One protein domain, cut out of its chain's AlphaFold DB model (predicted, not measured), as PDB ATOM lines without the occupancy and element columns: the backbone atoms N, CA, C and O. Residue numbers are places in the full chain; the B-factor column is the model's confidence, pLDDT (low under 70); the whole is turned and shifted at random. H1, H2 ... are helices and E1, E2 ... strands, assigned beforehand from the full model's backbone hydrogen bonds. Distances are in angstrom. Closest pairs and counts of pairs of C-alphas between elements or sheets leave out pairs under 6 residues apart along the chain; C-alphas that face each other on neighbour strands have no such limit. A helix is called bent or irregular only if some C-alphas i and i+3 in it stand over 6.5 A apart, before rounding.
ATOM      1  N   VAL A   5     164.781 144.999 -42.063       97.44
ATOM      2  CA  VAL A   5     166.101 145.059 -41.413       97.44
ATOM      3  C   VAL A   5     166.250 143.943 -40.381       97.44
ATOM      4  O   VAL A   5     167.336 143.402 -40.178       97.44
ATOM      5  N   LYS A   6     165.148 143.596 -39.712       97.44
ATOM      6  CA  LYS A   6     165.088 142.515 -38.733       97.44
ATOM      7  C   LYS A   6     163.718 141.860 -38.789       97.44
ATOM      8  O   LYS A   6     162.697 142.547 -38.764       97.44
ATOM      9  N   CYS A   7     163.729 140.534 -38.781       97.31
ATOM     10  CA  CYS A   7     162.552 139.704 -38.575       97.31
ATOM     11  C   CYS A   7     162.771 138.848 -37.336       97.31
ATOM     12  O   CYS A   7     163.833 138.246 -37.174       97.31
ATOM     13  N   PHE A   8     161.782 138.798 -36.456       97.31
ATOM     14  CA  PHE A   8     161.779 137.900 -35.309       97.31
ATOM     15  C   PHE A   8     160.342 137.560 -34.925       97.31
ATOM     16  O   PHE A   8     159.397 138.139 -35.456       97.31
ATOM     17  N   GLN A   9     160.182 136.601 -34.025       97.50
ATOM     18  CA  GLN A   9     158.883 136.163 -33.541       97.50
ATOM     19  C   GLN A   9     158.816 136.370 -32.032       97.50
ATOM     20  O   GLN A   9     159.794 136.121 -31.324       97.50
ATOM     21  N   VAL A  10     157.672 136.852 -31.560       96.88
ATOM     22  CA  VAL A  10     157.326 136.915 -30.139       96.88
ATOM     23  C   VAL A  10     156.032 136.130 -29.988       96.88
ATOM     24  O   VAL A  10     155.011 136.531 -30.541       96.88
ATOM     25  N   ASP A  11     156.096 134.985 -29.313       96.44
ATOM     26  CA  ASP A  11     155.007 134.006 -29.252       96.44
ATOM     27  C   ASP A  11     154.518 133.605 -30.656       96.44
ATOM     28  O   ASP A  11     155.273 132.998 -31.410       96.44
ATOM     29  N   GLU A  12     153.295 133.961 -31.051       94.31
ATOM     30  CA  GLU A  12     152.737 133.699 -32.391       94.31
ATOM     31  C   GLU A  12     152.843 134.910 -33.338       94.31
ATOM     32  O   GLU A  12     152.469 134.834 -34.508       94.31
ATOM     33  N   LEU A  13     153.369 136.041 -32.856       94.44
ATOM     34  CA  LEU A  13     153.415 137.294 -33.603       94.44
ATOM     35  C   LEU A  13     154.733 137.438 -34.364       94.44
ATOM     36  O   LEU A  13     155.813 137.535 -33.772       94.44
ATOM     37  N   GLN A  14     154.640 137.516 -35.692       95.12
ATOM     38  CA  GLN A  14     155.768 137.890 -36.538       95.12
ATOM     39  C   GLN A  14     156.010 139.402 -36.449       95.12
ATOM     40  O   GLN A  14     155.124 140.207 -36.730       95.12
ATOM     41  N   VAL A  15     157.236 139.788 -36.102       96.31
ATOM     42  CA  VAL A  15     157.673 141.181 -36.013       96.31
ATOM     43  C   VAL A  15     158.676 141.470 -37.123       96.31
ATOM     44  O   VAL A  15     159.676 140.764 -37.267       96.31
ATOM     45  N   ARG A  16     158.418 142.534 -37.890       97.12
ATOM     46  CA  ARG A  16     159.296 143.050 -38.948       97.12
ATOM     47  C   ARG A  16     159.638 144.507 -38.654       97.12
ATOM     48  O   ARG A  16     158.747 145.296 -38.355       97.12
ATOM     49  N   THR A  17     160.915 144.874 -38.733       97.00
ATOM     50  CA  THR A  17     161.368 146.263 -38.539       97.00
ATOM     51  C   THR A  17     161.993 146.817 -39.811       97.00
ATOM     52  O   THR A  17     162.754 146.111 -40.473       97.00
ATOM     53  N   TYR A  18     161.751 148.095 -40.099       96.50
ATOM     54  CA  TYR A  18     162.221 148.786 -41.304       96.50
ATOM     55  C   TYR A  18     162.985 150.060 -40.935       96.50
ATOM     56  O   TYR A  18     162.847 150.564 -39.819       96.50
ATOM     57  N   ASN A  19     163.775 150.589 -41.873       96.38
ATOM     58  CA  ASN A  19     164.539 151.820 -41.648       96.38
ATOM     59  C   ASN A  19     163.644 153.063 -41.635       96.38
ATOM     60  O   ASN A  19     164.045 154.107 -41.122       96.38
ATOM     61  N   SER A  20     162.447 152.973 -42.218       94.94
ATOM     62  CA  SER A  20     161.546 154.108 -42.342       94.94
ATOM     63  C   SER A  20     160.070 153.706 -42.318       94.94
ATOM     64  O   SER A  20     159.692 152.580 -42.644       94.94
ATOM     65  N   GLU A  21     159.221 154.664 -41.944       93.06
ATOM     66  CA  GLU A  21     157.763 154.504 -41.949       93.06
ATOM     67  C   GLU A  21     157.197 154.165 -43.344       93.06
ATOM     68  O   GLU A  21     156.366 153.263 -43.411       93.06
ATOM     69  N   PRO A  22     157.624 154.799 -44.462       94.00
ATOM     70  CA  PRO A  22     157.127 154.433 -45.791       94.00
ATOM     71  C   PRO A  22     157.398 152.974 -46.168       94.00
ATOM     72  O   PRO A  22     156.501 152.315 -46.682       94.00
ATOM     73  N   GLU A  23     158.593 152.456 -45.870       95.50
ATOM     74  CA  GLU A  23     158.954 151.062 -46.162       95.50
ATOM     75  C   GLU A  23     158.115 150.077 -45.342       95.50
ATOM     76  O   GLU A  23     157.560 149.129 -45.890       95.50
ATOM     77  N   MET A  24     157.964 150.342 -44.038       95.31
ATOM     78  CA  MET A  24     157.094 149.550 -43.164       95.31
ATOM     79  C   MET A  24     155.642 149.571 -43.655       95.31
ATOM     80  O   MET A  24     154.956 148.552 -43.638       95.31
ATOM     81  N   SER A  25     155.172 150.740 -44.084       94.44
ATOM     82  CA  SER A  25     153.813 150.953 -44.570       94.44
ATOM     83  C   SER A  25     153.540 150.231 -45.893       94.44
ATOM     84  O   SER A  25     152.436 149.733 -46.093       94.44
ATOM     85  N   GLU A  26     154.509 150.183 -46.815       95.31
ATOM     86  CA  GLU A  26     154.407 149.436 -48.081       95.31
ATOM     87  C   GLU A  26     154.316 147.930 -47.810       95.31
ATOM     88  O   GLU A  26     153.400 147.276 -48.309       95.31
ATOM     89  N   ASP A  27     155.210 147.391 -46.972       95.88
ATOM     90  CA  ASP A  27     155.227 145.961 -46.640       95.88
ATOM     91  C   ASP A  27     153.950 145.528 -45.914       95.88
ATOM     92  O   ASP A  27     153.306 144.559 -46.314       95.88
ATOM     93  N   ALA A  28     153.521 146.289 -44.902       94.31
ATOM     94  CA  ALA A  28     152.289 146.000 -44.174       94.31
ATOM     95  C   ALA A  28     151.063 146.009 -45.101       94.31
ATOM     96  O   ALA A  28     150.223 145.110 -45.020       94.31
ATOM     97  N   ALA A  29     150.967 146.996 -46.000       95.00
ATOM     98  CA  ALA A  29     149.889 147.065 -46.981       95.00
ATOM     99  C   ALA A  29     149.913 145.861 -47.926       95.00
ATOM    100  O   ALA A  29     148.854 145.340 -48.267       95.00
ATOM    101  N   LYS A  30     151.103 145.377 -48.307       95.56
ATOM    102  CA  LYS A  30     151.216 144.220 -49.192       95.56
ATOM    103  C   LYS A  30     150.747 142.936 -48.518       95.56
ATOM    104  O   LYS A  30     149.974 142.197 -49.113       95.56
ATOM    105  N   ILE A  31     151.137 142.714 -47.261       95.31
ATOM    106  CA  ILE A  31     150.649 141.574 -46.468       95.31
ATOM    107  C   ILE A  31     149.113 141.583 -46.412       95.31
ATOM    108  O   ILE A  31     148.472 140.545 -46.579       95.31
ATOM    109  N   ALA A  32     148.518 142.756 -46.178       95.19
ATOM    110  CA  ALA A  32     147.068 142.897 -46.116       95.19
ATOM    111  C   ALA A  32     146.399 142.635 -47.475       95.19
ATOM    112  O   ALA A  32     145.410 141.908 -47.524       95.19
ATOM    113  N   GLU A  33     146.936 143.193 -48.563       95.81
ATOM    114  CA  GLU A  33     146.442 142.984 -49.931       95.81
ATOM    115  C   GLU A  33     146.441 141.498 -50.305       95.81
ATOM    116  O   GLU A  33     145.399 140.965 -50.692       95.81
ATOM    117  N   GLU A  34     147.560 140.803 -50.092       95.88
ATOM    118  CA  GLU A  34     147.689 139.374 -50.386       95.88
ATOM    119  C   GLU A  34     146.648 138.550 -49.620       95.88
ATOM    120  O   GLU A  34     145.982 137.683 -50.195       95.88
ATOM    121  N   TYR A  35     146.448 138.852 -48.336       96.19
ATOM    122  CA  TYR A  35     145.474 138.148 -47.507       96.19
ATOM    123  C   TYR A  35     144.021 138.450 -47.907       96.19
ATOM    124  O   TYR A  35     143.180 137.547 -47.930       96.19
ATOM    125  N   ILE A  36     143.715 139.701 -48.262       96.00
ATOM    126  CA  ILE A  36     142.397 140.109 -48.764       96.00
ATOM    127  C   ILE A  36     142.068 139.356 -50.055       96.00
ATOM    128  O   ILE A  36     140.996 138.757 -50.152       96.00
ATOM    129  N   VAL A  37     142.997 139.335 -51.014       94.62
ATOM    130  CA  VAL A  37     142.825 138.633 -52.293       94.62
ATOM    131  C   VAL A  37     142.613 137.136 -52.062       94.62
ATOM    132  O   VAL A  37     141.682 136.558 -52.621       94.62
ATOM    133  N   GLN A  38     143.403 136.509 -51.186       95.38
ATOM    134  CA  GLN A  38     143.213 135.103 -50.812       95.38
ATOM    135  C   GLN A  38     141.834 134.841 -50.190       95.38
ATOM    136  O   GLN A  38     141.204 133.822 -50.480       95.38
ATOM    137  N   CYS A  39     141.332 135.750 -49.352       96.19
ATOM    138  CA  CYS A  39     140.006 135.605 -48.758       96.19
ATOM    139  C   CYS A  39     138.886 135.733 -49.798       96.19
ATOM    140  O   CYS A  39     137.930 134.960 -49.736       96.19
ATOM    141  N   LEU A  40     139.014 136.666 -50.748       94.44
ATOM    142  CA  LEU A  40     138.056 136.870 -51.842       94.44
ATOM    143  C   LEU A  40     138.048 135.710 -52.848       94.44
ATOM    144  O   LEU A  40     137.014 135.410 -53.433       94.44
ATOM    145  N   GLN A  41     139.160 134.986 -53.006       94.25
ATOM    146  CA  GLN A  41     139.184 133.743 -53.793       94.25
ATOM    147  C   GLN A  41     138.337 132.622 -53.170       94.25
ATOM    148  O   GLN A  41     137.962 131.678 -53.861       94.25
ATOM    149  N   GLN A  42     138.059 132.700 -51.866       95.88
ATOM    150  CA  GLN A  42     137.344 131.665 -51.114       95.88
ATOM    151  C   GLN A  42     135.922 132.081 -50.720       95.88
ATOM    152  O   GLN A  42     135.148 131.240 -50.261       95.88
ATOM    153  N   ARG A  43     135.589 133.373 -50.813       94.75
ATOM    154  CA  ARG A  43     134.332 133.950 -50.323       94.75
ATOM    155  C   ARG A  43     133.880 135.076 -51.241       94.75
ATOM    156  O   ARG A  43     134.656 135.983 -51.511       94.75
ATOM    157  N   ASP A  44     132.594 135.088 -51.581       91.56
ATOM    158  CA  ASP A  44     132.000 136.145 -52.413       91.56
ATOM    159  C   ASP A  44     132.020 137.521 -51.736       91.56
ATOM    160  O   ASP A  44     132.008 138.550 -52.403       91.56
ATOM    161  N   LYS A  45     131.996 137.552 -50.396       94.31
ATOM    162  CA  LYS A  45     132.076 138.782 -49.606       94.31
ATOM    163  C   LYS A  45     132.919 138.591 -48.360       94.31
ATOM    164  O   LYS A  45     132.838 137.554 -47.699       94.31
ATOM    165  N   ILE A  46     133.664 139.629 -47.996       95.38
ATOM    166  CA  ILE A  46     134.439 139.673 -46.753       95.38
ATOM    167  C   ILE A  46     134.137 140.947 -45.963       95.38
ATOM    168  O   ILE A  46     133.737 141.969 -46.521       95.38
ATOM    169  N   ALA A  47     134.345 140.885 -44.651       94.56
ATOM    170  CA  ALA A  47     134.284 142.043 -43.772       94.56
ATOM    171  C   ALA A  47     135.700 142.432 -43.331       94.56
ATOM    172  O   ALA A  47     136.444 141.580 -42.849       94.56
ATOM    173  N   LEU A  48     136.055 143.709 -43.464       92.62
ATOM    174  CA  LEU A  48     137.305 144.272 -42.959       92.62
ATOM    175  C   LEU A  48     137.020 145.200 -41.788       92.62
ATOM    176  O   LEU A  48     136.146 146.056 -41.869       92.62
ATOM    177  N   LEU A  49     137.788 145.050 -40.714       90.69
ATOM    178  CA  LEU A  49     137.763 145.945 -39.566       90.69
ATOM    179  C   LEU A  49     139.064 146.746 -39.550       90.69
ATOM    180  O   LEU A  49     140.137 146.185 -39.339       90.69
ATOM    181  N   LEU A  50     138.974 148.049 -39.793       87.56
ATOM    182  CA  LEU A  50     140.122 148.946 -39.876       87.56
ATOM    183  C   LEU A  50     140.148 149.865 -38.660       87.56
ATOM    184  O   LEU A  50     139.207 150.617 -38.432       87.56
ATOM    185  N   ALA A  51     141.238 149.849 -37.897       82.75
ATOM    186  CA  ALA A  51     141.507 150.878 -36.898       82.75
ATOM    187  C   ALA A  51     142.300 152.007 -37.565       82.75
ATOM    188  O   ALA A  51     143.466 151.822 -37.917       82.75
ATOM    189  N   THR A  52     141.672 153.163 -37.786       73.94
ATOM    190  CA  THR A  52     142.308 154.262 -38.529       73.94
ATOM    191  C   THR A  52     142.759 155.395 -37.612       73.94
ATOM    192  O   THR A  52     141.961 155.954 -36.863       73.94
ATOM    193  N   GLY A  53     144.022 155.788 -37.742       78.75
ATOM    194  CA  GLY A  53     144.632 156.988 -37.173       78.75
ATOM    195  C   GLY A  53     145.665 157.579 -38.145       78.75
ATOM    196  O   GLY A  53     145.819 157.113 -39.275       78.75
ATOM    197  N   LYS A  54     146.385 158.630 -37.731       80.62
ATOM    198  CA  LYS A  54     147.337 159.335 -38.616       80.62
ATOM    199  C   LYS A  54     148.457 158.433 -39.140       80.62
ATOM    200  O   LYS A  54     148.832 158.563 -40.302       80.62
ATOM    201  N   SER A  55     148.970 157.523 -38.314       78.31
ATOM    202  CA  SER A  55     150.049 156.608 -38.707       78.31
ATOM    203  C   SER A  55     149.595 155.522 -39.689       78.31
ATOM    204  O   SER A  55     150.434 154.832 -40.254       78.31
ATOM    205  N   GLN A  56     148.287 155.377 -39.928       82.50
ATOM    206  CA  GLN A  56     147.720 154.387 -40.845       82.50
ATOM    207  C   GLN A  56     147.390 154.962 -42.232       82.50
ATOM    208  O   GLN A  56     147.044 154.196 -43.125       82.50
ATOM    209  N   LEU A  57     147.508 156.280 -42.449       88.75
ATOM    210  CA  LEU A  57     147.142 156.898 -43.734       88.75
ATOM    211  C   LEU A  57     147.990 156.365 -44.893       88.75
ATOM    212  O   LEU A  57     147.437 155.879 -45.871       88.75
ATOM    213  N   LYS A  58     149.319 156.336 -44.735       91.31
ATOM    214  CA  LYS A  58     150.221 155.794 -45.765       91.31
ATOM    215  C   LYS A  58     149.963 154.317 -46.061       91.31
ATOM    216  O   LYS A  58     150.184 153.869 -47.181       91.31
ATOM    217  N   PHE A  59     149.508 153.554 -45.067       92.75
ATOM    218  CA  PHE A  59     149.177 152.142 -45.248       92.75
ATOM    219  C   PHE A  59     147.952 152.008 -46.152       92.75
ATOM    220  O   PHE A  59     147.967 151.207 -47.083       92.75
ATOM    221  N   LEU A  60     146.921 152.825 -45.915       92.50
ATOM    222  CA  LEU A  60     145.715 152.845 -46.740       92.50
ATOM    223  C   LEU A  60     146.015 153.331 -48.162       92.50
ATOM    224  O   LEU A  60     145.536 152.715 -49.110       92.50
ATOM    225  N   ASP A  61     146.843 154.370 -48.313       93.00
ATOM    226  CA  ASP A  61     147.269 154.872 -49.625       93.00
ATOM    227  C   ASP A  61     147.967 153.769 -50.433       93.00
ATOM    228  O   ASP A  61     147.604 153.504 -51.581       93.00
ATOM    229  N   ASN A  62     148.918 153.064 -49.808       94.62
ATOM    230  CA  ASN A  62     149.610 151.938 -50.432       94.62
ATOM    231  C   ASN A  62     148.631 150.812 -50.802       94.62
ATOM    232  O   ASN A  62     148.640 150.355 -51.944       94.62
ATOM    233  N   LEU A  63     147.756 150.411 -49.872       93.94
ATOM    234  CA  LEU A  63     146.790 149.323 -50.062       93.94
ATOM    235  C   LEU A  63     145.838 149.590 -51.238       93.94
ATOM    236  O   LEU A  63     145.555 148.685 -52.017       93.94
ATOM    237  N   ILE A  64     145.367 150.831 -51.385       92.44
ATOM    238  CA  ILE A  64     144.524 151.237 -52.517       92.44
ATOM    239  C   ILE A  64     145.341 151.249 -53.816       92.44
ATOM    240  O   ILE A  64     144.847 150.816 -54.857       92.44
ATOM    241  N   SER A  65     146.595 151.715 -53.767       93.94
ATOM    242  CA  SER A  65     147.435 151.888 -54.959       93.94
ATOM    243  C   SER A  65     147.866 150.587 -55.639       93.94
ATOM    244  O   SER A  65     148.113 150.599 -56.845       93.94
ATOM    245  N   PHE A  66     147.944 149.469 -54.909       91.69
ATOM    246  CA  PHE A  66     148.353 148.185 -55.487       91.69
ATOM    247  C   PHE A  66     147.333 147.623 -56.488       91.69
ATOM    248  O   PHE A  66     147.706 146.874 -57.392       91.69
ATOM    249  N   GLY A  67     146.064 148.027 -56.375       86.88
ATOM    250  CA  GLY A  67     144.980 147.479 -57.184       86.88
ATOM    251  C   GLY A  67     144.713 145.999 -56.877       86.88
ATOM    252  O   GLY A  67     145.159 145.459 -55.873       86.88
ATOM    253  N   GLY A  68     143.915 145.336 -57.718       86.38
ATOM    254  CA  GLY A  68     143.637 143.895 -57.595       86.38
ATOM    255  C   GLY A  68     142.603 143.499 -56.532       86.38
ATOM    256  O   GLY A  68     142.141 142.359 -56.538       86.38
ATOM    257  N   ILE A  69     142.186 144.427 -55.668       91.75
ATOM    258  CA  ILE A  69     141.095 144.224 -54.712       91.75
ATOM    259  C   ILE A  69     139.773 144.681 -55.339       91.75
ATOM    260  O   ILE A  69     139.620 145.847 -55.706       91.75
ATOM    261  N   ASP A  70     138.796 143.776 -55.419       90.31
ATOM    262  CA  ASP A  70     137.412 144.135 -55.738       90.31
ATOM    263  C   ASP A  70     136.704 144.678 -54.489       90.31
ATOM    264  O   ASP A  70     136.148 143.936 -53.676       90.31
ATOM    265  N   TRP A  71     136.716 146.001 -54.339       92.19
ATOM    266  CA  TRP A  71     136.092 146.686 -53.207       92.19
ATOM    267  C   TRP A  71     134.572 146.506 -53.135       92.19
ATOM    268  O   TRP A  71     133.999 146.658 -52.055       92.19
ATOM    269  N   SER A  72     133.903 146.142 -54.238       92.31
ATOM    270  CA  SER A  72     132.454 145.892 -54.236       92.31
ATOM    271  C   SER A  72     132.068 144.645 -53.423       92.31
ATOM    272  O   SER A  72     130.945 144.541 -52.920       92.31
ATOM    273  N   SER A  73     133.036 143.750 -53.220       93.19
ATOM    274  CA  SER A  73     132.920 142.507 -52.458       93.19
ATOM    275  C   SER A  73     133.353 142.659 -50.988       93.19
ATOM    276  O   SER A  73     133.431 141.678 -50.243       93.19
ATOM    277  N   ILE A  74     133.611 143.889 -50.527       94.25
ATOM    278  CA  ILE A  74     134.120 144.171 -49.182       94.25
ATOM    279  C   ILE A  74     133.151 145.048 -48.386       94.25
ATOM    280  O   ILE A  74     132.697 146.097 -48.834       94.25
ATOM    281  N   ILE A  75     132.886 144.642 -47.145       93.44
ATOM    282  CA  ILE A  75     132.186 145.447 -46.141       93.44
ATOM    283  C   ILE A  75     133.233 145.993 -45.165       93.44
ATOM    284  O   ILE A  75     133.901 145.216 -44.489       93.44
ATOM    285  N   ILE A  76     133.384 147.316 -45.076       89.75
ATOM    286  CA  ILE A  76     134.378 147.949 -44.195       89.75
ATOM    287  C   ILE A  76     133.712 148.477 -42.925       89.75
ATOM    288  O   ILE A  76     132.756 149.247 -42.972       89.75
ATOM    289  N   PHE A  77     134.282 148.106 -41.787       86.56
ATOM    290  CA  PHE A  77     133.992 148.638 -40.466       86.56
ATOM    291  C   PHE A  77     135.199 149.441 -39.982       86.56
ATOM    292  O   PHE A  77     136.337 148.998 -40.128       86.56
ATOM    293  N   ASN A  78     134.967 150.612 -39.389       82.56
ATOM    294  CA  ASN A  78     136.033 151.442 -38.833       82.56
ATOM    295  C   ASN A  78     135.972 151.440 -37.297       82.56
ATOM    296  O   ASN A  78     134.915 151.692 -36.717       82.56
TER     297      ASN A  78
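This is residues 5 to 78 of the 94 residues of an uncharacterized protein of Cylindrospermopsis raciborskii CS-505 (UniProt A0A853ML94). A long helix, H1, makes the core, with H2 packed on it at a steep angle; the hairpin E1-E2 lies by its first end, residues 9 to 14 sticking out, and from its last end E3 folds back beside E4. The printed part has 74 residues, with two named helices and four named strands in the order E1 E2 H1 E3 H2 E4 along the chain; its class is mixed, helices and strands, and it is only just compact, close to loose, with a radius of gyration of the C-alphas of 13.5 A and spans of 36 by 27 by 21 A.

E1 is residues 6 to 10, from C-alpha 6 at (165.088, 142.515, -38.733); E2 13 to 17; H1 21 to 40, 28.2 A; E3 46 to 51, 16.5 A; H2 54 to 65, 18.0 A, irregular, with C-alphas 55 and 58 7.1 A apart; E4 74 to 78, to C-alpha 78 at (136.033, 151.442, -38.833).

E1 and E2 are antiparallel, N 15 to O 8 2.8 A. H1 and H2 touch, closest C-alphas Ser 25 and Phe 59, 4.8 A, at a steep tilt of 54 degrees, the same way. E3 and E4 are parallel, N 48 to O 75 2.8 A; E3, H2, E4 form a strand-helix-strand unit, parallel neighbour strands with a helix between, its crossover right-handed. H1 and E4 are apart. Every O i to N i+4 pair is within hydrogen-bond range in H1, 6 of 8 in H2.

C-alphas 19 and 44 are farthest apart, 37.7 A. The printed part has no cut and no long link; no printed residue is under 70 in pLDDT.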